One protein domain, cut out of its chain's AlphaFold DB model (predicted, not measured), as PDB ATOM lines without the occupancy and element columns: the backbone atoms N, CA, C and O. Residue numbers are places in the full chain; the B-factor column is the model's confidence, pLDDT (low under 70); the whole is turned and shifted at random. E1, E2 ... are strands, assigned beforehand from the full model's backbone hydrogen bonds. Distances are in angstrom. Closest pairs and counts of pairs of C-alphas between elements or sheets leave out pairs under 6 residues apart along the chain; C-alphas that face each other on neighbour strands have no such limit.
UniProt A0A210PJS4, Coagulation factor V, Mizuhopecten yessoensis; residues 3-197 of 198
ATOM      1  N   HIS A   3      10.876  11.953  37.485       85.00
ATOM      2  CA  HIS A   3      10.431  13.082  38.298       85.00
ATOM      3  C   HIS A   3      11.576  14.086  38.332       85.00
ATOM      4  O   HIS A   3      12.639  13.806  38.890       85.00
ATOM      5  N   VAL A   4      11.366  15.243  37.722       86.44
ATOM      6  CA  VAL A   4      12.331  16.333  37.672       86.44
ATOM      7  C   VAL A   4      11.837  17.415  38.617       86.44
ATOM      8  O   VAL A   4      10.809  18.044  38.384       86.44
ATOM      9  N   ASN A   5      12.553  17.642  39.716       89.38
ATOM     10  CA  ASN A   5      12.180  18.735  40.606       89.38
ATOM     11  C   ASN A   5      12.486  20.085  39.943       89.38
ATOM     12  O   ASN A   5      11.591  20.887  39.696       89.38
ATOM     13  N   THR A   6      13.749  20.318  39.594       91.12
ATOM     14  CA  THR A   6      14.158  21.562  38.943       91.12
ATOM     15  C   THR A   6      15.308  21.302  37.985       91.12
ATOM     16  O   THR A   6      16.250  20.594  38.340       91.12
ATOM     17  N   ILE A   7      15.235  21.895  36.798       91.06
ATOM     18  CA  ILE A   7      16.389  22.130  35.927       91.06
ATOM     19  C   ILE A   7      16.605  23.639  35.891       91.06
ATOM     20  O   ILE A   7      15.643  24.391  35.749       91.06
ATOM     21  N   PHE A   8      17.852  24.055  36.067       92.88
ATOM     22  CA  PHE A   8      18.249  25.453  36.130       92.88
ATOM     23  C   PHE A   8      19.432  25.677  35.192       92.88
ATOM     24  O   PHE A   8      20.363  24.867  35.218       92.88
ATOM     25  N   ASP A   9      19.388  26.762  34.419       92.56
ATOM     26  CA  ASP A   9      20.477  27.253  33.565       92.56
ATOM     27  C   ASP A   9      21.009  26.173  32.607       92.56
ATOM     28  O   ASP A   9      22.126  25.654  32.718       92.56
ATOM     29  N   MET A  10      20.156  25.781  31.658       93.12
ATOM     30  CA  MET A  10      20.533  24.849  30.602       93.12
ATOM     31  C   MET A  10      20.806  25.607  29.309       93.12
ATOM     32  O   MET A  10      19.897  25.955  28.557       93.12
ATOM     33  N   SER A  11      22.090  25.775  28.992       93.69
ATOM     34  CA  SER A  11      22.481  26.430  27.740       93.69
ATOM     35  C   SER A  11      22.031  25.662  26.489       93.69
ATOM     36  O   SER A  11      21.588  26.276  25.524       93.69
ATOM     37  N   HIS A  12      22.155  24.329  26.482       93.38
ATOM     38  CA  HIS A  12      21.832  23.499  25.322       93.38
ATOM     39  C   HIS A  12      21.237  22.153  25.739       93.38
ATOM     40  O   HIS A  12      21.854  21.390  26.483       93.38
ATOM     41  N   ALA A  13      20.084  21.825  25.168       92.31
ATOM     42  CA  ALA A  13      19.446  20.522  25.238       92.31
ATOM     43  C   ALA A  13      19.149  20.047  23.813       92.31
ATOM     44  O   ALA A  13      18.393  20.684  23.079       92.31
ATOM     45  N   ASN A  14      19.707  18.906  23.407       91.81
ATOM     46  CA  ASN A  14      19.305  18.322  22.129       91.81
ATOM     47  C   ASN A  14      17.886  17.742  22.214       91.81
ATOM     48  O   ASN A  14      17.048  17.993  21.353       91.81
ATOM     49  N   THR A  15      17.606  16.961  23.256       92.69
ATOM     50  CA  THR A  15      16.286  16.367  23.466       92.69
ATOM     51  C   THR A  15      16.036  16.179  24.953       92.69
ATOM     52  O   THR A  15      16.888  15.626  25.650       92.69
ATOM     53  N   LEU A  16      14.865  16.603  25.421       91.06
ATOM     54  CA  LEU A  16      14.291  16.187  26.697       91.06
ATOM     55  C   LEU A  16      13.068  15.321  26.386       91.06
ATOM     56  O   LEU A  16      12.208  15.733  25.608       91.06
ATOM     57  N   PHE A  17      13.041  14.108  26.933       92.19
ATOM     58  CA  PHE A  17      12.109  13.049  26.540       92.19
ATOM     59  C   PHE A  17      11.502  12.373  27.776       92.19
ATOM     60  O   PHE A  17      12.236  12.105  28.730       92.19
ATOM     61  N   ASP A  18      10.203  12.053  27.730       89.69
ATOM     62  CA  ASP A  18       9.454  11.326  28.776       89.69
ATOM     63  C   ASP A  18       9.621  11.956  30.174       89.69
ATOM     64  O   ASP A  18      10.138  11.363  31.140       89.69
ATOM     65  N   MET A  19       9.196  13.216  30.274       90.88
ATOM     66  CA  MET A  19       9.190  13.974  31.521       90.88
ATOM     67  C   MET A  19       7.802  13.921  32.157       90.88
ATOM     68  O   MET A  19       6.927  14.743  31.886       90.88
ATOM     69  N   SER A  20       7.611  12.946  33.046       91.81
ATOM     70  CA  SER A  20       6.309  12.708  33.682       91.81
ATOM     71  C   SER A  20       5.872  13.835  34.623       91.81
ATOM     72  O   SER A  20       4.723  14.264  34.582       91.81
ATOM     73  N   HIS A  21       6.777  14.331  35.471       92.94
ATOM     74  CA  HIS A  21       6.474  15.418  36.398       92.94
ATOM     75  C   HIS A  21       7.676  16.337  36.530       92.94
ATOM     76  O   HIS A  21       8.713  15.931  37.059       92.94
ATOM     77  N   VAL A  22       7.505  17.573  36.084       94.69
ATOM     78  CA  VAL A  22       8.496  18.636  36.164       94.69
ATOM     79  C   VAL A  22       7.947  19.734  37.064       94.69
ATOM     80  O   VAL A  22       6.927  20.342  36.745       94.69
ATOM     81  N   ASN A  23       8.587  20.007  38.199       95.00
ATOM     82  CA  ASN A  23       8.141  21.130  39.022       95.00
ATOM     83  C   ASN A  23       8.603  22.472  38.423       95.00
ATOM     84  O   ASN A  23       7.790  23.384  38.284       95.00
ATOM     85  N   THR A  24       9.868  22.598  38.009       95.69
ATOM     86  CA  THR A  24      10.353  23.836  37.372       95.69
ATOM     87  C   THR A  24      11.416  23.586  36.299       95.69
ATOM     88  O   THR A  24      12.371  22.849  36.540       95.69
ATOM     89  N   LEU A  25      11.284  24.240  35.145       94.69
ATOM     90  CA  LEU A  25      12.393  24.516  34.222       94.69
ATOM     91  C   LEU A  25      12.670  26.019  34.257       94.69
ATOM     92  O   LEU A  25      11.725  26.801  34.203       94.69
ATOM     93  N   PHE A  26      13.931  26.412  34.391       95.56
ATOM     94  CA  PHE A  26      14.330  27.815  34.505       95.56
ATOM     95  C   PHE A  26      15.574  28.071  33.652       95.56
ATOM     96  O   PHE A  26      16.532  27.298  33.754       95.56
ATOM     97  N   ASP A  27      15.562  29.143  32.859       95.12
ATOM     98  CA  ASP A  27      16.652  29.560  31.967       95.12
ATOM     99  C   ASP A  27      17.087  28.450  30.991       95.12
ATOM    100  O   ASP A  27      18.175  27.868  31.086       95.12
ATOM    101  N   MET A  28      16.222  28.131  30.026       95.25
ATOM    102  CA  MET A  28      16.491  27.141  28.979       95.25
ATOM    103  C   MET A  28      16.825  27.851  27.661       95.25
ATOM    104  O   MET A  28      15.944  28.344  26.955       95.25
ATOM    105  N   PHE A  29      18.102  27.899  27.284       93.31
ATOM    106  CA  PHE A  29      18.512  28.728  26.149       93.31
ATOM    107  C   PHE A  29      18.231  28.046  24.799       93.31
ATOM    108  O   PHE A  29      17.296  28.438  24.105       93.31
ATOM    109  N   HIS A  30      18.969  26.995  24.430       95.44
ATOM    110  CA  HIS A  30      18.746  26.257  23.182       95.44
ATOM    111  C   HIS A  30      18.182  24.861  23.437       95.44
ATOM    112  O   HIS A  30      18.913  23.952  23.821       95.44
ATOM    113  N   VAL A  31      16.900  24.655  23.141       96.25
ATOM    114  CA  VAL A  31      16.240  23.348  23.228       96.25
ATOM    115  C   VAL A  31      15.814  22.906  21.834       96.25
ATOM    116  O   VAL A  31      14.898  23.464  21.235       96.25
ATOM    117  N   ASN A  32      16.456  21.877  21.285       96.25
ATOM    118  CA  ASN A  32      16.056  21.391  19.967       96.25
ATOM    119  C   ASN A  32      14.718  20.628  20.021       96.25
ATOM    120  O   ASN A  32      13.866  20.821  19.155       96.25
ATOM    121  N   THR A  33      14.480  19.785  21.029       96.12
ATOM    122  CA  THR A  33      13.209  19.044  21.118       96.12
ATOM    123  C   THR A  33      12.771  18.782  22.557       96.12
ATOM    124  O   THR A  33      13.545  18.255  23.358       96.12
ATOM    125  N   LEU A  34      11.507  19.093  22.848       94.31
ATOM    126  CA  LEU A  34      10.754  18.608  24.004       94.31
ATOM    127  C   LEU A  34       9.738  17.566  23.524       94.31
ATOM    128  O   LEU A  34       8.932  17.856  22.640       94.31
ATOM    129  N   PHE A  35       9.790  16.361  24.086       94.56
ATOM    130  CA  PHE A  35       8.916  15.250  23.709       94.56
ATOM    131  C   PHE A  35       8.292  14.620  24.958       94.56
ATOM    132  O   PHE A  35       9.018  14.289  25.899       94.56
ATOM    133  N   ASP A  36       6.972  14.441  24.952       93.12
ATOM    134  CA  ASP A  36       6.171  13.865  26.039       93.12
ATOM    135  C   ASP A  36       6.425  14.496  27.420       93.12
ATOM    136  O   ASP A  36       7.075  13.912  28.296       93.12
ATOM    137  N   ILE A  37       5.883  15.697  27.639       93.75
ATOM    138  CA  ILE A  37       5.849  16.349  28.957       93.75
ATOM    139  C   ILE A  37       4.445  16.201  29.542       93.75
ATOM    140  O   ILE A  37       3.519  16.905  29.147       93.75
ATOM    141  N   SER A  38       4.264  15.301  30.511       93.69
ATOM    142  CA  SER A  38       2.918  15.020  31.035       93.69
ATOM    143  C   SER A  38       2.419  16.117  31.978       93.69
ATOM    144  O   SER A  38       1.292  16.591  31.841       93.69
ATOM    145  N   HIS A  39       3.250  16.529  32.938       94.12
ATOM    146  CA  HIS A  39       2.912  17.579  33.895       94.12
ATOM    147  C   HIS A  39       4.105  18.496  34.137       94.12
ATOM    148  O   HIS A  39       5.127  18.057  34.666       94.12
ATOM    149  N   VAL A  40       3.940  19.780  33.834       95.62
ATOM    150  CA  VAL A  40       4.873  20.836  34.215       95.62
ATOM    151  C   VAL A  40       4.164  21.884  35.062       95.62
ATOM    152  O   VAL A  40       3.131  22.428  34.674       95.62
ATOM    153  N   ASN A  41       4.691  22.157  36.255       96.44
ATOM    154  CA  ASN A  41       4.127  23.212  37.091       96.44
ATOM    155  C   ASN A  41       4.555  24.594  36.582       96.44
ATOM    156  O   ASN A  41       3.708  25.468  36.397       96.44
ATOM    157  N   THR A  42       5.846  24.805  36.321       96.19
ATOM    158  CA  THR A  42       6.301  26.083  35.762       96.19
ATOM    159  C   THR A  42       7.485  25.936  34.818       96.19
ATOM    160  O   THR A  42       8.424  25.193  35.102       96.19
ATOM    161  N   ILE A  43       7.455  26.680  33.717       95.69
ATOM    162  CA  ILE A  43       8.627  26.979  32.897       95.69
ATOM    163  C   ILE A  43       8.825  28.493  32.907       95.69
ATOM    164  O   ILE A  43       7.865  29.229  32.685       95.69
ATOM    165  N   PHE A  44      10.055  28.922  33.168       95.44
ATOM    166  CA  PHE A  44      10.502  30.304  33.043       95.44
ATOM    167  C   PHE A  44      11.614  30.378  32.001       95.44
ATOM    168  O   PHE A  44      12.541  29.563  32.056       95.44
ATOM    169  N   ASP A  45      11.511  31.354  31.105       94.75
ATOM    170  CA  ASP A  45      12.553  31.753  30.165       94.75
ATOM    171  C   ASP A  45      13.030  30.601  29.262       94.75
ATOM    172  O   ASP A  45      14.049  29.947  29.515       94.75
ATOM    173  N   MET A  46      12.315  30.361  28.155       94.88
ATOM    174  CA  MET A  46      12.839  29.550  27.048       94.88
ATOM    175  C   MET A  46      13.106  30.398  25.812       94.88
ATOM    176  O   MET A  46      12.196  30.957  25.195       94.88
ATOM    177  N   SER A  47      14.374  30.456  25.398       93.75
ATOM    178  CA  SER A  47      14.753  31.355  24.307       93.75
ATOM    179  C   SER A  47      14.537  30.741  22.924       93.75
ATOM    180  O   SER A  47      13.736  31.231  22.146       93.75
ATOM    181  N   HIS A  48      15.199  29.630  22.611       96.75
ATOM    182  CA  HIS A  48      15.201  29.028  21.287       96.75
ATOM    183  C   HIS A  48      14.751  27.580  21.383       96.75
ATOM    184  O   HIS A  48      15.546  26.686  21.687       96.75
ATOM    185  N   VAL A  49      13.478  27.353  21.078       97.38
ATOM    186  CA  VAL A  49      12.865  26.029  21.069       97.38
ATOM    187  C   VAL A  49      12.524  25.646  19.638       97.38
ATOM    188  O   VAL A  49      11.680  26.268  18.996       97.38
ATOM    189  N   ASN A  50      13.167  24.610  19.101       97.81
ATOM    190  CA  ASN A  50      12.834  24.182  17.744       97.81
ATOM    191  C   ASN A  50      11.501  23.417  17.713       97.81
ATOM    192  O   ASN A  50      10.657  23.691  16.862       97.81
ATOM    193  N   THR A  51      11.264  22.470  18.624       97.75
ATOM    194  CA  THR A  51      10.004  21.712  18.611       97.75
ATOM    195  C   THR A  51       9.550  21.276  19.999       97.75
ATOM    196  O   THR A  51      10.335  20.716  20.765       97.75
ATOM    197  N   ILE A  52       8.266  21.480  20.280       97.50
ATOM    198  CA  ILE A  52       7.525  20.862  21.383       97.50
ATOM    199  C   ILE A  52       6.493  19.932  20.750       97.50
ATOM    200  O   ILE A  52       5.672  20.399  19.963       97.50
ATOM    201  N   PHE A  53       6.574  18.633  21.037       96.62
ATOM    202  CA  PHE A  53       5.584  17.669  20.552       96.62
ATOM    203  C   PHE A  53       4.341  17.702  21.436       96.62
ATOM    204  O   PHE A  53       3.415  18.428  21.110       96.62
ATOM    205  N   ASP A  54       4.374  17.035  22.588       95.19
ATOM    206  CA  ASP A  54       3.187  16.901  23.432       95.19
ATOM    207  C   ASP A  54       3.447  17.449  24.838       95.19
ATOM    208  O   ASP A  54       4.383  17.031  25.535       95.19
ATOM    209  N   MET A  55       2.597  18.384  25.266       96.06
ATOM    210  CA  MET A  55       2.568  18.917  26.624       96.06
ATOM    211  C   MET A  55       1.161  18.784  27.208       96.06
ATOM    212  O   MET A  55       0.286  19.610  26.962       96.06
ATOM    213  N   SER A  56       0.931  17.748  28.016       95.81
ATOM    214  CA  SER A  56      -0.433  17.420  28.448       95.81
ATOM    215  C   SER A  56      -0.988  18.416  29.469       95.81
ATOM    216  O   SER A  56      -2.140  18.819  29.367       95.81
ATOM    217  N   HIS A  57      -0.190  18.808  30.469       95.62
ATOM    218  CA  HIS A  57      -0.599  19.781  31.484       95.62
ATOM    219  C   HIS A  57       0.538  20.741  31.824       95.62
ATOM    220  O   HIS A  57       1.539  20.339  32.421       95.62
ATOM    221  N   ALA A  58       0.333  22.021  31.538       95.62
ATOM    222  CA  ALA A  58       1.188  23.113  31.964       95.62
ATOM    223  C   ALA A  58       0.411  24.057  32.879       95.62
ATOM    224  O   ALA A  58      -0.587  24.655  32.479       95.62
ATOM    225  N   ASN A  59       0.857  24.221  34.125       96.38
ATOM    226  CA  ASN A  59       0.224  25.219  34.981       96.38
ATOM    227  C   ASN A  59       0.652  26.637  34.572       96.38
ATOM    228  O   ASN A  59      -0.202  27.512  34.414       96.38
ATOM    229  N   THR A  60       1.947  26.879  34.354       96.38
ATOM    230  CA  THR A  60       2.398  28.186  33.863       96.38
ATOM    231  C   THR A  60       3.626  28.113  32.962       96.38
ATOM    232  O   THR A  60       4.586  27.406  33.267       96.38
ATOM    233  N   LEU A  61       3.587  28.865  31.865       96.00
ATOM    234  CA  LEU A  61       4.669  29.063  30.902       96.00
ATOM    235  C   LEU A  61       4.924  30.572  30.797       96.00
ATOM    236  O   LEU A  61       4.012  31.299  30.408       96.00
ATOM    237  N   PHE A  62       6.122  31.016  31.170       95.44
ATOM    238  CA  PHE A  62       6.558  32.411  31.086       95.44
ATOM    239  C   PHE A  62       7.716  32.548  30.100       95.44
ATOM    240  O   PHE A  62       8.643  31.734  30.140       95.44
ATOM    241  N   ASP A  63       7.671  33.599  29.284       94.38
ATOM    242  CA  ASP A  63       8.787  34.100  28.477       94.38
ATOM    243  C   ASP A  63       9.346  33.060  27.495       94.38
ATOM    244  O   ASP A  63      10.400  32.445  27.673       94.38
ATOM    245  N   MET A  64       8.611  32.860  26.408       95.44
ATOM    246  CA  MET A  64       8.905  31.889  25.357       95.44
ATOM    247  C   MET A  64       9.152  32.625  24.040       95.44
ATOM    248  O   MET A  64       8.205  33.052  23.385       95.44
ATOM    249  N   SER A  65      10.409  32.801  23.628       93.06
ATOM    250  CA  SER A  65      10.711  33.844  22.626       93.06
ATOM    251  C   SER A  65      10.896  33.420  21.175       93.06
ATOM    252  O   SER A  65      10.508  34.155  20.282       93.06
ATOM    253  N   HIS A  66      11.532  32.292  20.880       97.25
ATOM    254  CA  HIS A  66      11.709  31.807  19.513       97.25
ATOM    255  C   HIS A  66      11.320  30.343  19.460       97.25
ATOM    256  O   HIS A  66      12.149  29.451  19.667       97.25
ATOM    257  N   VAL A  67      10.047  30.102  19.153       97.81
ATOM    258  CA  VAL A  67       9.490  28.756  19.068       97.81
ATOM    259  C   VAL A  67       9.135  28.433  17.624       97.81
ATOM    260  O   VAL A  67       8.239  29.036  17.035       97.81
ATOM    261  N   ASN A  68       9.822  27.466  17.020       98.12
ATOM    262  CA  ASN A  68       9.516  27.107  15.637       98.12
ATOM    263  C   ASN A  68       8.222  26.280  15.538       98.12
ATOM    264  O   ASN A  68       7.383  26.549  14.679       98.12
ATOM    265  N   THR A  69       8.020  25.277  16.393       98.25
ATOM    266  CA  THR A  69       6.798  24.459  16.327       98.25
ATOM    267  C   THR A  69       6.344  23.956  17.691       98.25
ATOM    268  O   THR A  69       7.141  23.413  18.454       98.25
ATOM    269  N   ILE A  70       5.046  24.088  17.949       98.31
ATOM    270  CA  ILE A  70       4.315  23.421  19.026       98.31
ATOM    271  C   ILE A  70       3.254  22.542  18.367       98.31
ATOM    272  O   ILE A  70       2.451  23.054  17.585       98.31
ATOM    273  N   PHE A  71       3.267  21.238  18.639       98.25
ATOM    274  CA  PHE A  71       2.250  20.324  18.125       98.25
ATOM    275  C   PHE A  71       1.005  20.307  19.018       98.25
ATOM    276  O   PHE A  71      -0.064  20.658  18.535       98.25
ATOM    277  N   ASP A  72       1.134  19.978  20.301       97.50
ATOM    278  CA  ASP A  72      -0.017  19.840  21.201       97.50
ATOM    279  C   ASP A  72       0.268  20.431  22.587       97.50
ATOM    280  O   ASP A  72       1.264  20.105  23.249       97.50
ATOM    281  N   ILE A  73      -0.644  21.297  23.033       97.12
ATOM    282  CA  ILE A  73      -0.811  21.660  24.439       97.12
ATOM    283  C   ILE A  73      -2.246  21.330  24.858       97.12
ATOM    284  O   ILE A  73      -3.178  22.095  24.600       97.12
ATOM    285  N   SER A  74      -2.430  20.225  25.577       97.00
ATOM    286  CA  SER A  74      -3.780  19.753  25.899       97.00
ATOM    287  C   SER A  74      -4.450  20.619  26.976       97.00
ATOM    288  O   SER A  74      -5.635  20.954  26.877       97.00
ATOM    289  N   HIS A  75      -3.692  21.011  28.007       96.94
ATOM    290  CA  HIS A  75      -4.154  21.894  29.078       96.94
ATOM    291  C   HIS A  75      -3.066  22.878  29.518       96.94
ATOM    292  O   HIS A  75      -2.063  22.484  30.114       96.94
ATOM    293  N   ALA A  76      -3.315  24.171  29.328       96.31
ATOM    294  CA  ALA A  76      -2.523  25.258  29.890       96.31
ATOM    295  C   ALA A  76      -3.379  26.134  30.811       96.31
ATOM    296  O   ALA A  76      -4.416  26.661  30.406       96.31
ATOM    297  N   ASN A  77      -2.955  26.345  32.056       96.38
ATOM    298  CA  ASN A  77      -3.638  27.332  32.892       96.38
ATOM    299  C   ASN A  77      -3.215  28.763  32.514       96.38
ATOM    300  O   ASN A  77      -4.072  29.631  32.344       96.38
ATOM    301  N   THR A  78      -1.920  29.022  32.331       96.19
ATOM    302  CA  THR A  78      -1.442  30.346  31.907       96.19
ATOM    303  C   THR A  78      -0.233  30.246  30.980       96.19
ATOM    304  O   THR A  78       0.741  29.567  31.299       96.19
ATOM    305  N   LEU A  79      -0.308  30.949  29.853       95.81
ATOM    306  CA  LEU A  79       0.784  31.218  28.917       95.81
ATOM    307  C   LEU A  79       1.006  32.732  28.882       95.81
ATOM    308  O   LEU A  79       0.052  33.471  28.643       95.81
ATOM    309  N   PHE A  80       2.228  33.174  29.150       94.88
ATOM    310  CA  PHE A  80       2.600  34.584  29.242       94.88
ATOM    311  C   PHE A  80       3.844  34.846  28.395       94.88
ATOM    312  O   PHE A  80       4.804  34.075  28.474       94.88
ATOM    313  N   ASP A  81       3.817  35.921  27.610       93.19
ATOM    314  CA  ASP A  81       4.921  36.412  26.784       93.19
ATOM    315  C   ASP A  81       5.473  35.350  25.824       93.19
ATOM    316  O   ASP A  81       6.596  34.852  25.938       93.19
ATOM    317  N   MET A  82       4.666  35.003  24.823       95.50
ATOM    318  CA  MET A  82       5.095  34.159  23.709       95.50
ATOM    319  C   MET A  82       5.445  35.054  22.516       95.50
ATOM    320  O   MET A  82       4.562  35.617  21.865       95.50
ATOM    321  N   SER A  83       6.729  35.170  22.186       94.81
ATOM    322  CA  SER A  83       7.177  35.889  20.986       94.81
ATOM    323  C   SER A  83       7.644  34.937  19.883       94.81
ATOM    324  O   SER A  83       7.896  33.755  20.111       94.81
ATOM    325  N   HIS A  84       7.651  35.444  18.646       97.38
ATOM    326  CA  HIS A  84       8.156  34.791  17.430       97.38
ATOM    327  C   HIS A  84       7.867  33.288  17.330       97.38
ATOM    328  O   HIS A  84       8.777  32.461  17.184       97.38
ATOM    329  N   VAL A  85       6.581  32.944  17.360       97.88
ATOM    330  CA  VAL A  85       6.125  31.566  17.179       97.88
ATOM    331  C   VAL A  85       5.805  31.319  15.710       97.88
ATOM    332  O   VAL A  85       4.950  31.985  15.128       97.88
ATOM    333  N   ASN A  86       6.462  30.350  15.076       98.06
ATOM    334  CA  ASN A  86       6.160  30.053  13.675       98.06
ATOM    335  C   ASN A  86       4.859  29.237  13.535       98.06
ATOM    336  O   ASN A  86       3.956  29.663  12.815       98.06
ATOM    337  N   THR A  87       4.717  28.121  14.252       98.25
ATOM    338  CA  THR A  87       3.501  27.296  14.161       98.25
ATOM    339  C   THR A  87       3.067  26.734  15.508       98.25
ATOM    340  O   THR A  87       3.871  26.127  16.216       98.25
ATOM    341  N   ILE A  88       1.772  26.853  15.800       98.44
ATOM    342  CA  ILE A  88       1.064  26.100  16.839       98.44
ATOM    343  C   ILE A  88      -0.008  25.257  16.149       98.44
ATOM    344  O   ILE A  88      -0.817  25.804  15.400       98.44
ATOM    345  N   PHE A  89       0.002  23.942  16.358       98.44
ATOM    346  CA  PHE A  89      -1.025  23.065  15.795       98.44
ATOM    347  C   PHE A  89      -2.277  23.017  16.677       98.44
ATOM    348  O   PHE A  89      -3.343  23.373  16.191       98.44
ATOM    349  N   ASP A  90      -2.160  22.652  17.953       97.81
ATOM    350  CA  ASP A  90      -3.323  22.498  18.836       97.81
ATOM    351  C   ASP A  90      -3.067  23.087  20.229       97.81
ATOM    352  O   ASP A  90      -2.041  22.822  20.867       97.81
ATOM    353  N   ILE A  91      -4.027  23.887  20.699       97.56
ATOM    354  CA  ILE A  91      -4.218  24.194  22.114       97.56
ATOM    355  C   ILE A  91      -5.641  23.786  22.500       97.56
ATOM    356  O   ILE A  91      -6.605  24.514  22.238       97.56
ATOM    357  N   SER A  92      -5.791  22.658  23.190       97.19
ATOM    358  CA  SER A  92      -7.132  22.131  23.443       97.19
ATOM    359  C   SER A  92      -7.856  22.917  24.541       97.19
ATOM    360  O   SER A  92      -9.054  23.189  24.435       97.19
ATOM    361  N   HIS A  93      -7.142  23.299  25.606       97.00
ATOM    362  CA  HIS A  93      -7.679  24.138  26.681       97.00
ATOM    363  C   HIS A  93      -6.628  25.108  27.219       97.00
ATOM    364  O   HIS A  93      -5.623  24.692  27.793       97.00
ATOM    365  N   ALA A  94      -6.927  26.400  27.148       96.75
ATOM    366  CA  ALA A  94      -6.184  27.463  27.802       96.75
ATOM    367  C   ALA A  94      -7.105  28.265  28.729       96.75
ATOM    368  O   ALA A  94      -8.151  28.763  28.314       96.75
ATOM    369  N   ASN A  95      -6.734  28.448  29.997       96.81
ATOM    370  CA  ASN A  95      -7.471  29.402  30.829       96.81
ATOM    371  C   ASN A  95      -7.076  30.848  30.478       96.81
ATOM    372  O   ASN A  95      -7.946  31.697  30.287       96.81
ATOM    373  N   THR A  96      -5.783  31.140  30.334       96.44
ATOM    374  CA  THR A  96      -5.320  32.472  29.922       96.44
ATOM    375  C   THR A  96      -4.102  32.395  29.009       96.44
ATOM    376  O   THR A  96      -3.127  31.720  29.337       96.44
ATOM    377  N   LEU A  97      -4.161  33.115  27.889       96.19
ATOM    378  CA  LEU A  97      -3.015  33.466  27.049       96.19
ATOM    379  C   LEU A  97      -2.842  34.986  27.098       96.19
ATOM    380  O   LEU A  97      -3.810  35.714  26.876       96.19
ATOM    381  N   PHE A  98      -1.636  35.443  27.411       95.06
ATOM    382  CA  PHE A  98      -1.290  36.852  27.546       95.06
ATOM    383  C   PHE A  98      -0.053  37.162  26.704       95.06
ATOM    384  O   PHE A  98       0.910  36.395  26.757       95.06
ATOM    385  N   ASP A  99      -0.102  38.259  25.946       94.06
ATOM    386  CA  ASP A  99       0.997  38.772  25.123       94.06
ATOM    387  C   ASP A  99       1.569  37.724  24.152       94.06
ATOM    388  O   ASP A  99       2.652  37.156  24.315       94.06
ATOM    389  N   MET A 100       0.825  37.480  23.072       95.69
ATOM    390  CA  MET A 100       1.294  36.667  21.947       95.69
ATOM    391  C   MET A 100       1.694  37.594  20.800       95.69
ATOM    392  O   MET A 100       0.844  38.244  20.183       95.69
ATOM    393  N   SER A 101       2.982  37.624  20.461       95.31
ATOM    394  CA  SER A 101       3.509  38.510  19.420       95.31
ATOM    395  C   SER A 101       4.213  37.751  18.299       95.31
ATOM    396  O   SER A 101       4.954  36.791  18.516       95.31
ATOM    397  N   HIS A 102       4.012  38.214  17.064       97.44
ATOM    398  CA  HIS A 102       4.665  37.671  15.867       97.44
ATOM    399  C   HIS A 102       4.419  36.171  15.658       97.44
ATOM    400  O   HIS A 102       5.357  35.397  15.449       97.44
ATOM    401  N   VAL A 103       3.147  35.772  15.689       97.69
ATOM    402  CA  VAL A 103       2.734  34.390  15.431       97.69
ATOM    403  C   VAL A 103       2.417  34.207  13.950       97.69
ATOM    404  O   VAL A 103       1.568  34.907  13.400       97.69
ATOM    405  N   ASN A 104       3.070  33.264  13.274       97.75
ATOM    406  CA  ASN A 104       2.772  33.027  11.862       97.75
ATOM    407  C   ASN A 104       1.483  32.200  11.687       97.75
ATOM    408  O   ASN A 104       0.561  32.661  11.017       97.75
ATOM    409  N   THR A 105       1.367  31.035  12.325       98.00
ATOM    410  CA  THR A 105       0.166  30.194  12.183       98.00
ATOM    411  C   THR A 105      -0.264  29.562  13.500       98.00
ATOM    412  O   THR A 105       0.548  28.945  14.187       98.00
ATOM    413  N   ILE A 106      -1.562  29.640  13.792       98.19
ATOM    414  CA  ILE A 106      -2.253  28.808  14.782       98.19
ATOM    415  C   ILE A 106      -3.308  27.989  14.038       98.19
ATOM    416  O   ILE A 106      -4.121  28.566  13.314       98.19
ATOM    417  N   PHE A 107      -3.284  26.664  14.171       98.19
ATOM    418  CA  PHE A 107      -4.289  25.814  13.532       98.19
ATOM    419  C   PHE A 107      -5.566  25.708  14.367       98.19
ATOM    420  O   PHE A 107      -6.622  26.036  13.843       98.19
ATOM    421  N   ASP A 108      -5.484  25.330  15.641       97.44
ATOM    422  CA  ASP A 108      -6.668  25.145  16.492       97.44
ATOM    423  C   ASP A 108      -6.443  25.699  17.906       97.44
ATOM    424  O   ASP A 108      -5.410  25.455  18.541       97.44
ATOM    425  N   ILE A 109      -7.431  26.449  18.396       97.00
ATOM    426  CA  ILE A 109      -7.650  26.681  19.823       97.00
ATOM    427  C   ILE A 109      -9.076  26.244  20.159       97.00
ATOM    428  O   ILE A 109     -10.047  26.957  19.878       97.00
ATOM    429  N   SER A 110      -9.211  25.108  20.839       96.38
ATOM    430  CA  SER A 110     -10.536  24.558  21.117       96.38
ATOM    431  C   SER A 110     -11.245  25.310  22.248       96.38
ATOM    432  O   SER A 110     -12.376  25.761  22.098       96.38
ATOM    433  N   HIS A 111     -10.595  25.503  23.396       96.69
ATOM    434  CA  HIS A 111     -11.191  26.241  24.511       96.69
ATOM    435  C   HIS A 111     -10.222  27.276  25.058       96.69
ATOM    436  O   HIS A 111      -9.156  26.926  25.558       96.69
ATOM    437  N   ALA A 112     -10.626  28.544  25.050       97.00
ATOM    438  CA  ALA A 112      -9.903  29.617  25.715       97.00
ATOM    439  C   ALA A 112     -10.841  30.436  26.605       97.00
ATOM    440  O   ALA A 112     -11.844  30.981  26.143       97.00
ATOM    441  N   ASN A 113     -10.525  30.575  27.892       97.19
ATOM    442  CA  ASN A 113     -11.303  31.491  28.725       97.19
ATOM    443  C   ASN A 113     -10.923  32.952  28.436       97.19
ATOM    444  O   ASN A 113     -11.810  33.792  28.263       97.19
ATOM    445  N   THR A 114      -9.634  33.280  28.336       96.81
ATOM    446  CA  THR A 114      -9.229  34.640  27.961       96.81
ATOM    447  C   THR A 114      -7.963  34.688  27.114       96.81
ATOM    448  O   THR A 114      -6.973  34.038  27.445       96.81
ATOM    449  N   LEU A 115      -8.010  35.482  26.042       96.62
ATOM    450  CA  LEU A 115      -6.858  35.890  25.239       96.62
ATOM    451  C   LEU A 115      -6.646  37.398  25.430       96.62
ATOM    452  O   LEU A 115      -7.593  38.161  25.245       96.62
ATOM    453  N   PHE A 116      -5.438  37.812  25.790       96.12
ATOM    454  CA  PHE A 116      -5.039  39.215  25.904       96.12
ATOM    455  C   PHE A 116      -3.883  39.503  24.953       96.12
ATOM    456  O   PHE A 116      -2.950  38.701  24.878       96.12
ATOM    457  N   ASP A 117      -3.947  40.648  24.276       94.75
ATOM    458  CA  ASP A 117      -2.834  41.242  23.535       94.75
ATOM    459  C   ASP A 117      -2.230  40.296  22.480       94.75
ATOM    460  O   ASP A 117      -1.106  39.797  22.562       94.75
ATOM    461  N   MET A 118      -3.009  40.047  21.427       95.81
ATOM    462  CA  MET A 118      -2.567  39.287  20.257       95.81
ATOM    463  C   MET A 118      -2.092  40.259  19.172       95.81
ATOM    464  O   MET A 118      -2.901  40.968  18.565       95.81
ATOM    465  N   SER A 119      -0.793  40.273  18.872       95.31
ATOM    466  CA  SER A 119      -0.210  41.202  17.896       95.31
ATOM    467  C   SER A 119       0.560  40.501  16.777       95.31
ATOM    468  O   SER A 119       1.294  39.532  16.985       95.31
ATOM    469  N   HIS A 120       0.420  41.020  15.555       97.06
ATOM    470  CA  HIS A 120       1.140  40.528  14.374       97.06
ATOM    471  C   HIS A 120       0.924  39.030  14.108       97.06
ATOM    472  O   HIS A 120       1.882  38.287  13.879       97.06
ATOM    473  N   VAL A 121      -0.337  38.598  14.129       97.12
ATOM    474  CA  VAL A 121      -0.715  37.215  13.819       97.12
ATOM    475  C   VAL A 121      -1.016  37.084  12.330       97.12
ATOM    476  O   VAL A 121      -1.870  37.790  11.798       97.12
ATOM    477  N   ASN A 122      -0.342  36.183  11.618       96.88
ATOM    478  CA  ASN A 122      -0.630  36.002  10.196       96.88
ATOM    479  C   ASN A 122      -1.919  35.181   9.990       96.88
ATOM    480  O   ASN A 122      -2.866  35.703   9.403       96.88
ATOM    481  N   THR A 123      -2.018  33.964  10.525       97.12
ATOM    482  CA  THR A 123      -3.224  33.139  10.346       97.12
ATOM    483  C   THR A 123      -3.642  32.420  11.624       97.12
ATOM    484  O   THR A 123      -2.813  31.802  12.287       97.12
ATOM    485  N   ILE A 124      -4.944  32.442  11.914       97.19
ATOM    486  CA  ILE A 124      -5.605  31.519  12.846       97.19
ATOM    487  C   ILE A 124      -6.659  30.734  12.054       97.19
ATOM    488  O   ILE A 124      -7.458  31.362  11.358       97.19
ATOM    489  N   PHE A 125      -6.637  29.400  12.098       96.12
ATOM    490  CA  PHE A 125      -7.575  28.576  11.323       96.12
ATOM    491  C   PHE A 125      -8.874  28.249  12.059       96.12
ATOM    492  O   PHE A 125      -9.916  28.402  11.445       96.12
ATOM    493  N   ASP A 126      -8.829  27.828  13.323       94.62
ATOM    494  CA  ASP A 126     -10.031  27.530  14.112       94.62
ATOM    495  C   ASP A 126      -9.902  28.107  15.528       94.62
ATOM    496  O   ASP A 126      -8.863  27.994  16.188       94.62
ATOM    497  N   MET A 127     -10.977  28.746  15.989       94.19
ATOM    498  CA  MET A 127     -11.216  29.013  17.402       94.19
ATOM    499  C   MET A 127     -12.656  28.652  17.765       94.19
ATOM    500  O   MET A 127     -13.596  29.407  17.482       94.19
ATOM    501  N   SER A 128     -12.847  27.539  18.473       92.56
ATOM    502  CA  SER A 128     -14.203  27.058  18.737       92.56
ATOM    503  C   SER A 128     -14.859  27.751  19.933       92.56
ATOM    504  O   SER A 128     -15.842  28.460  19.721       92.56
ATOM    505  N   HIS A 129     -14.358  27.616  21.163       95.25
ATOM    506  CA  HIS A 129     -14.979  28.194  22.363       95.25
ATOM    507  C   HIS A 129     -14.073  29.203  23.070       95.25
ATOM    508  O   HIS A 129     -13.262  28.848  23.926       95.25
ATOM    509  N   VAL A 130     -14.278  30.490  22.780       96.25
ATOM    510  CA  VAL A 130     -13.534  31.585  23.409       96.25
ATOM    511  C   VAL A 130     -14.464  32.482  24.220       96.25
ATOM    512  O   VAL A 130     -15.394  33.089  23.692       96.25
ATOM    513  N   ASN A 131     -14.230  32.608  25.526       95.69
ATOM    514  CA  ASN A 131     -15.081  33.475  26.342       95.69
ATOM    515  C   ASN A 131     -14.744  34.960  26.126       95.69
ATOM    516  O   ASN A 131     -15.644  35.770  25.881       95.69
ATOM    517  N   THR A 132     -13.475  35.356  26.189       95.81
ATOM    518  CA  THR A 132     -13.107  36.757  25.941       95.81
ATOM    519  C   THR A 132     -11.780  36.900  25.215       95.81
ATOM    520  O   THR A 132     -10.824  36.189  25.504       95.81
ATOM    521  N   ILE A 133     -11.735  37.843  24.282       95.75
ATOM    522  CA  ILE A 133     -10.517  38.299  23.620       95.75
ATOM    523  C   ILE A 133     -10.417  39.808  23.836       95.75
ATOM    524  O   ILE A 133     -11.379  40.529  23.559       95.75
ATOM    525  N   PHE A 134      -9.269  40.262  24.316       95.38
ATOM    526  CA  PHE A 134      -8.908  41.669  24.433       95.38
ATOM    527  C   PHE A 134      -7.736  41.960  23.511       95.38
ATOM    528  O   PHE A 134      -6.802  41.161  23.460       95.38
ATOM    529  N   ASP A 135      -7.805  43.094  22.821       94.44
ATOM    530  CA  ASP A 135      -6.708  43.685  22.064       94.44
ATOM    531  C   ASP A 135      -6.110  42.738  21.017       94.44
ATOM    532  O   ASP A 135      -5.185  41.956  21.238       94.44
ATOM    533  N   MET A 136      -6.643  42.832  19.803       93.81
ATOM    534  CA  MET A 136      -6.133  42.105  18.650       93.81
ATOM    535  C   MET A 136      -5.694  43.087  17.571       93.81
ATOM    536  O   MET A 136      -6.509  43.816  17.004       93.81
ATOM    537  N   SER A 137      -4.401  43.096  17.255       94.06
ATOM    538  CA  SER A 137      -3.822  44.052  16.311       94.06
ATOM    539  C   SER A 137      -2.996  43.380  15.217       94.06
ATOM    540  O   SER A 137      -2.265  42.415  15.443       94.06
ATOM    541  N   HIS A 138      -3.088  43.921  13.999       95.75
ATOM    542  CA  HIS A 138      -2.301  43.465  12.847       95.75
ATOM    543  C   HIS A 138      -2.476  41.973  12.545       95.75
ATOM    544  O   HIS A 138      -1.493  41.242  12.401       95.75
ATOM    545  N   VAL A 139      -3.729  41.533  12.436       95.25
ATOM    546  CA  VAL A 139      -4.049  40.149  12.082       95.25
ATOM    547  C   VAL A 139      -4.359  40.036  10.597       95.25
ATOM    548  O   VAL A 139      -5.234  40.735  10.089       95.25
ATOM    549  N   ASN A 140      -3.675  39.152   9.869       93.62
ATOM    550  CA  ASN A 140      -4.002  38.990   8.452       93.62
ATOM    551  C   ASN A 140      -5.310  38.212   8.293       93.62
ATOM    552  O   ASN A 140      -6.265  38.760   7.751       93.62
ATOM    553  N   THR A 141      -5.391  36.978   8.784       93.06
ATOM    554  CA  THR A 141      -6.588  36.158   8.574       93.06
ATOM    555  C   THR A 141      -6.986  35.379   9.813       93.06
ATOM    556  O   THR A 141      -6.137  34.791  10.480       93.06
ATOM    557  N   ILE A 142      -8.291  35.324  10.074       92.56
ATOM    558  CA  ILE A 142      -8.878  34.331  10.967       92.56
ATOM    559  C   ILE A 142     -10.017  33.611  10.252       92.56
ATOM    560  O   ILE A 142     -10.922  34.272   9.736       92.56
ATOM    561  N   PHE A 143      -9.949  32.287  10.235       89.75
ATOM    562  CA  PHE A 143     -11.014  31.400   9.776       89.75
ATOM    563  C   PHE A 143     -11.754  30.794  10.974       89.75
ATOM    564  O   PHE A 143     -11.275  30.904  12.104       89.75
ATOM    565  N   ASP A 144     -12.934  30.237  10.696       81.94
ATOM    566  CA  ASP A 144     -13.754  29.395  11.570       81.94
ATOM    567  C   ASP A 144     -13.743  29.803  13.055       81.94
ATOM    568  O   ASP A 144     -12.973  29.302  13.875       81.94
ATOM    569  N   LYS A 145     -14.655  30.707  13.438       81.94
ATOM    570  CA  LYS A 145     -14.931  30.990  14.856       81.94
ATOM    571  C   LYS A 145     -16.328  30.556  15.240       81.94
ATOM    572  O   LYS A 145     -17.314  31.158  14.810       81.94
ATOM    573  N   SER A 146     -16.427  29.576  16.135       81.62
ATOM    574  CA  SER A 146     -17.736  29.021  16.482       81.62
ATOM    575  C   SER A 146     -18.465  29.825  17.569       81.62
ATOM    576  O   SER A 146     -19.595  30.253  17.377       81.62
ATOM    577  N   HIS A 147     -17.830  30.079  18.712       89.69
ATOM    578  CA  HIS A 147     -18.458  30.702  19.875       89.69
ATOM    579  C   HIS A 147     -17.476  31.652  20.550       89.69
ATOM    580  O   HIS A 147     -16.618  31.235  21.327       89.69
ATOM    581  N   VAL A 148     -17.651  32.948  20.296       91.06
ATOM    582  CA  VAL A 148     -16.921  34.019  20.974       91.06
ATOM    583  C   VAL A 148     -17.903  34.833  21.805       91.06
ATOM    584  O   VAL A 148     -18.786  35.495  21.264       91.06
ATOM    585  N   ASN A 149     -17.787  34.814  23.133       91.00
ATOM    586  CA  ASN A 149     -18.723  35.591  23.947       91.00
ATOM    587  C   ASN A 149     -18.431  37.099  23.845       91.00
ATOM    588  O   ASN A 149     -19.334  37.874  23.535       91.00
ATOM    589  N   THR A 150     -17.189  37.539  24.051       91.56
ATOM    590  CA  THR A 150     -16.847  38.963  23.903       91.56
ATOM    591  C   THR A 150     -15.505  39.179  23.218       91.56
ATOM    592  O   THR A 150     -14.546  38.453  23.468       91.56
ATOM    593  N   LEU A 151     -15.440  40.205  22.375       91.19
ATOM    594  CA  LEU A 151     -14.230  40.663  21.709       91.19
ATOM    595  C   LEU A 151     -14.119  42.180  21.865       91.19
ATOM    596  O   LEU A 151     -15.032  42.908  21.466       91.19
ATOM    597  N   PHE A 152     -13.021  42.623  22.461       92.06
ATOM    598  CA  PHE A 152     -12.680  44.027  22.658       92.06
ATOM    599  C   PHE A 152     -11.499  44.401  21.773       92.06
ATOM    600  O   PHE A 152     -10.568  43.609  21.644       92.06
ATOM    601  N   ASP A 153     -11.559  45.601  21.200       90.81
ATOM    602  CA  ASP A 153     -10.443  46.272  20.540       90.81
ATOM    603  C   ASP A 153      -9.776  45.418  19.456       90.81
ATOM    604  O   ASP A 153      -8.730  44.797  19.642       90.81
ATOM    605  N   MET A 154     -10.372  45.406  18.262       90.38
ATOM    606  CA  MET A 154      -9.706  44.842  17.085       90.38
ATOM    607  C   MET A 154      -9.259  45.931  16.131       90.38
ATOM    608  O   MET A 154     -10.056  46.760  15.690       90.38
ATOM    609  N   SER A 155      -7.992  45.887  15.735       91.69
ATOM    610  CA  SER A 155      -7.408  46.838  14.798       91.69
ATOM    611  C   SER A 155      -6.600  46.151  13.699       91.69
ATOM    612  O   SER A 155      -5.882  45.178  13.921       91.69
ATOM    613  N   HIS A 156      -6.695  46.680  12.478       92.50
ATOM    614  CA  HIS A 156      -5.892  46.225  11.336       92.50
ATOM    615  C   HIS A 156      -6.036  44.725  11.039       92.50
ATOM    616  O   HIS A 156      -5.040  44.014  10.902       92.50
ATOM    617  N   VAL A 157      -7.282  44.262  10.922       91.62
ATOM    618  CA  VAL A 157      -7.597  42.882  10.538       91.62
ATOM    619  C   VAL A 157      -7.896  42.816   9.038       91.62
ATOM    620  O   VAL A 157      -8.779  43.529   8.557       91.62
ATOM    621  N   ASN A 158      -7.198  41.978   8.263       90.75
ATOM    622  CA  ASN A 158      -7.514  41.881   6.831       90.75
ATOM    623  C   ASN A 158      -8.785  41.056   6.590       90.75
ATOM    624  O   ASN A 158      -9.702  41.555   5.941       90.75
ATOM    625  N   THR A 159      -8.872  39.846   7.139       89.94
ATOM    626  CA  THR A 159      -9.988  38.934   6.862       89.94
ATOM    627  C   THR A 159     -10.461  38.210   8.122       89.94
ATOM    628  O   THR A 159      -9.653  37.632   8.847       89.94
ATOM    629  N   LEU A 160     -11.777  38.199   8.337       89.38
ATOM    630  CA  LEU A 160     -12.482  37.273   9.229       89.38
ATOM    631  C   LEU A 160     -13.454  36.443   8.385       89.38
ATOM    632  O   LEU A 160     -14.215  37.022   7.609       89.38
ATOM    633  N   SER A 161     -13.433  35.123   8.530       89.69
ATOM    634  CA  SER A 161     -14.315  34.194   7.815       89.69
ATOM    635  C   SER A 161     -15.011  33.261   8.799       89.69
ATOM    636  O   SER A 161     -14.405  32.900   9.806       89.69
ATOM    637  N   ASP A 162     -16.252  32.880   8.492       87.69
ATOM    638  CA  ASP A 162     -16.977  31.776   9.136       87.69
ATOM    639  C   ASP A 162     -17.147  31.976  10.656       87.69
ATOM    640  O   ASP A 162     -16.750  31.172  11.499       87.69
ATOM    641  N   MET A 163     -17.737  33.114  11.025       85.31
ATOM    642  CA  MET A 163     -17.979  33.531  12.410       85.31
ATOM    643  C   MET A 163     -19.431  33.209  12.792       85.31
ATOM    644  O   MET A 163     -20.336  33.920  12.362       85.31
ATOM    645  N   SER A 164     -19.700  32.178  13.601       84.44
ATOM    646  CA  SER A 164     -21.083  31.707  13.797       84.44
ATOM    647  C   SER A 164     -21.828  32.274  15.009       84.44
ATOM    648  O   SER A 164     -22.981  32.673  14.860       84.44
ATOM    649  N   HIS A 165     -21.218  32.343  16.196       87.19
ATOM    650  CA  HIS A 165     -21.840  32.935  17.385       87.19
ATOM    651  C   HIS A 165     -20.907  33.926  18.072       87.19
ATOM    652  O   HIS A 165     -19.986  33.542  18.792       87.19
ATOM    653  N   VAL A 166     -21.196  35.220  17.908       87.56
ATOM    654  CA  VAL A 166     -20.483  36.292  18.608       87.56
ATOM    655  C   VAL A 166     -21.457  37.088  19.458       87.56
ATOM    656  O   VAL A 166     -22.325  37.786  18.939       87.56
ATOM    657  N   ASN A 167     -21.342  37.027  20.782       87.69
ATOM    658  CA  ASN A 167     -22.306  37.745  21.613       87.69
ATOM    659  C   ASN A 167     -22.043  39.264  21.593       87.69
ATOM    660  O   ASN A 167     -22.952  40.024  21.265       87.69
ATOM    661  N   THR A 168     -20.816  39.727  21.850       88.25
ATOM    662  CA  THR A 168     -20.522  41.172  21.830       88.25
ATOM    663  C   THR A 168     -19.195  41.527  21.155       88.25
ATOM    664  O   THR A 168     -18.170  40.911  21.434       88.25
ATOM    665  N   LEU A 169     -19.220  42.561  20.307       88.69
ATOM    666  CA  LEU A 169     -18.049  43.215  19.714       88.69
ATOM    667  C   LEU A 169     -17.937  44.664  20.210       88.69
ATOM    668  O   LEU A 169     -18.913  45.412  20.117       88.69
ATOM    669  N   PHE A 170     -16.755  45.076  20.662       89.12
ATOM    670  CA  PHE A 170     -16.424  46.458  21.018       89.12
ATOM    671  C   PHE A 170     -15.217  46.943  20.216       89.12
ATOM    672  O   PHE A 170     -14.261  46.196  20.044       89.12
ATOM    673  N   ASP A 171     -15.267  48.196  19.761       88.00
ATOM    674  CA  ASP A 171     -14.121  48.934  19.217       88.00
ATOM    675  C   ASP A 171     -13.399  48.199  18.074       88.00
ATOM    676  O   ASP A 171     -12.260  47.746  18.150       88.00
ATOM    677  N   MET A 172     -14.100  48.097  16.946       86.12
ATOM    678  CA  MET A 172     -13.582  47.472  15.729       86.12
ATOM    679  C   MET A 172     -13.066  48.547  14.775       86.12
ATOM    680  O   MET A 172     -13.838  49.405  14.338       86.12
ATOM    681  N   SER A 173     -11.791  48.485  14.395       87.44
ATOM    682  CA  SER A 173     -11.164  49.441  13.484       87.44
ATOM    683  C   SER A 173     -10.350  48.781  12.371       87.44
ATOM    684  O   SER A 173      -9.656  47.788  12.561       87.44
ATOM    685  N   HIS A 174     -10.417  49.344  11.162       87.56
ATOM    686  CA  HIS A 174      -9.610  48.897  10.016       87.56
ATOM    687  C   HIS A 174      -9.736  47.399   9.681       87.56
ATOM    688  O   HIS A 174      -8.747  46.761   9.322       87.56
ATOM    689  N   VAL A 175     -10.955  46.859   9.760       87.12
ATOM    690  CA  VAL A 175     -11.261  45.502   9.292       87.12
ATOM    691  C   VAL A 175     -11.627  45.556   7.809       87.12
ATOM    692  O   VAL A 175     -12.584  46.240   7.426       87.12
ATOM    693  N   ASN A 176     -10.858  44.877   6.953       86.44
ATOM    694  CA  ASN A 176     -11.084  44.954   5.506       86.44
ATOM    695  C   ASN A 176     -12.277  44.092   5.066       86.44
ATOM    696  O   ASN A 176     -13.184  44.624   4.424       86.44
ATOM    697  N   THR A 177     -12.297  42.810   5.431       86.00
ATOM    698  CA  THR A 177     -13.319  41.865   4.967       86.00
ATOM    699  C   THR A 177     -13.827  40.989   6.105       86.00
ATOM    700  O   THR A 177     -13.040  40.406   6.848       86.00
ATOM    701  N   ILE A 178     -15.150  40.866   6.201       86.88
ATOM    702  CA  ILE A 178     -15.837  39.842   6.992       86.88
ATOM    703  C   ILE A 178     -16.698  39.002   6.040       86.88
ATOM    704  O   ILE A 178     -17.474  39.577   5.274       86.88
ATOM    705  N   PHE A 179     -16.553  37.678   6.084       85.44
ATOM    706  CA  PHE A 179     -17.324  36.702   5.307       85.44
ATOM    707  C   PHE A 179     -18.019  35.701   6.238       85.44
ATOM    708  O   PHE A 179     -17.432  35.332   7.252       85.44
ATOM    709  N   ASP A 180     -19.244  35.292   5.893       83.44
ATOM    710  CA  ASP A 180     -20.069  34.326   6.639       83.44
ATOM    711  C   ASP A 180     -20.076  34.609   8.149       83.44
ATOM    712  O   ASP A 180     -19.544  33.872   8.979       83.44
ATOM    713  N   MET A 181     -20.616  35.777   8.504       82.75
ATOM    714  CA  MET A 181     -20.828  36.149   9.897       82.75
ATOM    715  C   MET A 181     -22.299  35.983  10.254       82.75
ATOM    716  O   MET A 181     -23.157  36.744   9.801       82.75
ATOM    717  N   SER A 182     -22.580  35.026  11.132       80.44
ATOM    718  CA  SER A 182     -23.907  34.784  11.680       80.44
ATOM    719  C   SER A 182     -23.977  35.117  13.179       80.44
ATOM    720  O   SER A 182     -22.969  35.319  13.848       80.44
ATOM    721  N   HIS A 183     -25.206  35.303  13.673       82.25
ATOM    722  CA  HIS A 183     -25.572  35.519  15.084       82.25
ATOM    723  C   HIS A 183     -24.617  36.421  15.885       82.25
ATOM    724  O   HIS A 183     -24.025  35.997  16.881       82.25
ATOM    725  N   VAL A 184     -24.536  37.693  15.483       83.94
ATOM    726  CA  VAL A 184     -23.925  38.743  16.303       83.94
ATOM    727  C   VAL A 184     -24.999  39.461  17.112       83.94
ATOM    728  O   VAL A 184     -25.876  40.096  16.522       83.94
ATOM    729  N   ASN A 185     -24.952  39.384  18.447       85.31
ATOM    730  CA  ASN A 185     -26.001  40.004  19.270       85.31
ATOM    731  C   ASN A 185     -25.807  41.515  19.416       85.31
ATOM    732  O   ASN A 185     -26.783  42.266  19.388       85.31
ATOM    733  N   THR A 186     -24.578  41.993  19.629       85.81
ATOM    734  CA  THR A 186     -24.330  43.425  19.842       85.81
ATOM    735  C   THR A 186     -22.966  43.868  19.311       85.81
ATOM    736  O   THR A 186     -21.959  43.196  19.512       85.81
ATOM    737  N   ILE A 187     -22.938  45.027  18.646       85.00
ATOM    738  CA  ILE A 187     -21.722  45.681  18.150       85.00
ATOM    739  C   ILE A 187     -21.703  47.123  18.659       85.00
ATOM    740  O   ILE A 187     -22.652  47.876  18.429       85.00
ATOM    741  N   PHE A 188     -20.610  47.516  19.308       83.69
ATOM    742  CA  PHE A 188     -20.343  48.879  19.751       83.69
ATOM    743  C   PHE A 188     -19.122  49.438  19.016       83.69
ATOM    744  O   PHE A 188     -18.085  48.789  18.954       83.69
ATOM    745  N   ASN A 189     -19.255  50.654  18.481       76.81
ATOM    746  CA  ASN A 189     -18.172  51.429  17.863       76.81
ATOM    747  C   ASN A 189     -17.351  50.663  16.798       76.81
ATOM    748  O   ASN A 189     -16.190  50.317  16.995       76.81
ATOM    749  N   SER A 190     -17.954  50.409  15.633       74.50
ATOM    750  CA  SER A 190     -17.266  49.829  14.474       74.50
ATOM    751  C   SER A 190     -16.906  50.905  13.446       74.50
ATOM    752  O   SER A 190     -17.707  51.298  12.597       74.50
ATOM    753  N   ASN A 191     -15.669  51.395  13.503       65.94
ATOM    754  CA  ASN A 191     -15.159  52.400  12.576       65.94
ATOM    755  C   ASN A 191     -14.370  51.732  11.442       65.94
ATOM    756  O   ASN A 191     -13.441  50.971  11.668       65.94
ATOM    757  N   SER A 192     -14.648  52.081  10.187       65.06
ATOM    758  CA  SER A 192     -13.876  51.598   9.022       65.06
ATOM    759  C   SER A 192     -13.974  50.091   8.717       65.06
ATOM    760  O   SER A 192     -13.009  49.513   8.215       65.06
ATOM    761  N   LEU A 193     -15.130  49.464   8.957       70.00
ATOM    762  CA  LEU A 193     -15.456  48.159   8.369       70.00
ATOM    763  C   LEU A 193     -15.692  48.346   6.859       70.00
ATOM    764  O   LEU A 193     -16.630  49.046   6.474       70.00
ATOM    765  N   LYS A 194     -14.831  47.800   5.990       65.62
ATOM    766  CA  LYS A 194     -14.928  48.084   4.542       65.62
ATOM    767  C   LYS A 194     -15.950  47.212   3.819       65.62
ATOM    768  O   LYS A 194     -16.655  47.729   2.953       65.62
ATOM    769  N   GLN A 195     -16.006  45.917   4.125       69.06
ATOM    770  CA  GLN A 195     -16.907  44.963   3.474       69.06
ATOM    771  C   GLN A 195     -17.369  43.907   4.480       69.06
ATOM    772  O   GLN A 195     -16.551  43.269   5.140       69.06
ATOM    773  N   MET A 196     -18.685  43.729   4.584       72.38
ATOM    774  CA  MET A 196     -19.313  42.665   5.361       72.38
ATOM    775  C   MET A 196     -20.225  41.884   4.425       72.38
ATOM    776  O   MET A 196     -21.167  42.453   3.865       72.38
ATOM    777  N   HIS A 197     -19.913  40.610   4.233       69.75
ATOM    778  CA  HIS A 197     -20.709  39.676   3.456       69.75
ATOM    779  C   HIS A 197     -21.377  38.693   4.422       69.75
ATOM    780  O   HIS A 197     -20.669  38.102   5.239       69.75
TER     781      HIS A 197
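What this domain is: This is residues 3 to 197 of the 198 residues of the protein "Coagulation factor V" of Mizuhopecten yessoensis (UniProt A0A210PJS4). The chain is wound as a solenoid, a rod of stacked turns that circle one long axis, with neighbouring turns side by side and parallel. E1, by far the longest strand, winds through the turns at one end of the rod; E2, E3 and E4 follow along it, and E5, E6 and E7 make the other end. The printed part has 195 residues with seven named strands, E1 to E7 in chain order, and no named helix; the class is all strand, in one branched, parallel sheet. It is compact, with a radius of gyration of the C-alphas of 17.5 A and spans of 52 by 22 by 20 A.

How they stand to each other: Begin with the branched sheet, strongly twisted, at E5, residues 145 to 173, which has three neighbours. On one side of it, beside residues 145 to 160, find E4, residues 123 to 142, parallel; N 147 and O 128 are 2.8 A apart, within hydrogen-bond range. On the other side, beside residues 159 to 164, is E6, residues 177 to 181, an edge strand, parallel, with N 163 and O 180 at 2.8 A. E7, residues 184 to 191, also an edge strand, pairs parallel with residues 166 to 173 of E5 at 3 degrees between directions; the facing C-alphas of Met 172 and Ser 190 are 4.5 A apart, and N 188 and O 169 are at 2.8 A. From E4 go to E3, residues 105 to 119, parallel, with N 134 and O 115 at 2.8 A. Next is E2, residues 85 to 101, parallel to E3, with N 94 and O 111 at 2.8 A. Beyond it is the edge strand E1, residues 3 to 83, parallel to E2, with N 76 and O 93 at 2.8 A. E1 and E7 are apart.

Where its parts are: Find C-alpha 3 at (10.431, 13.082, 38.298), where E1 begins; its ends are 28.8 A apart, and it bends by 173 degrees at residue 65. E2 measures 7.8 A from first to last C-alpha, E3 12.4 A and E4 5.8 A. Look for C-alpha 145 at (-14.931, 30.990, 14.856), where E5 begins; it measures 18.9 A and bends by 176 degrees at residue 166. E6 measures 10.6 A and E7 16.7 A, ending at C-alpha 191, (-15.159, 52.400, 12.576).

The domain as a whole: The C-alphas of His 3 and Lys 194, the two farthest apart, are 54.8 A from each other. The printed part has no cut, and the six links between strands are tight. Past E7, residues 195 to 196 pair parallel with residues 177 to 178 of E6. The mean pLDDT of the printed part is 92.3; look for values under 70 at residues 191 to 192, 194 to 195 and 197.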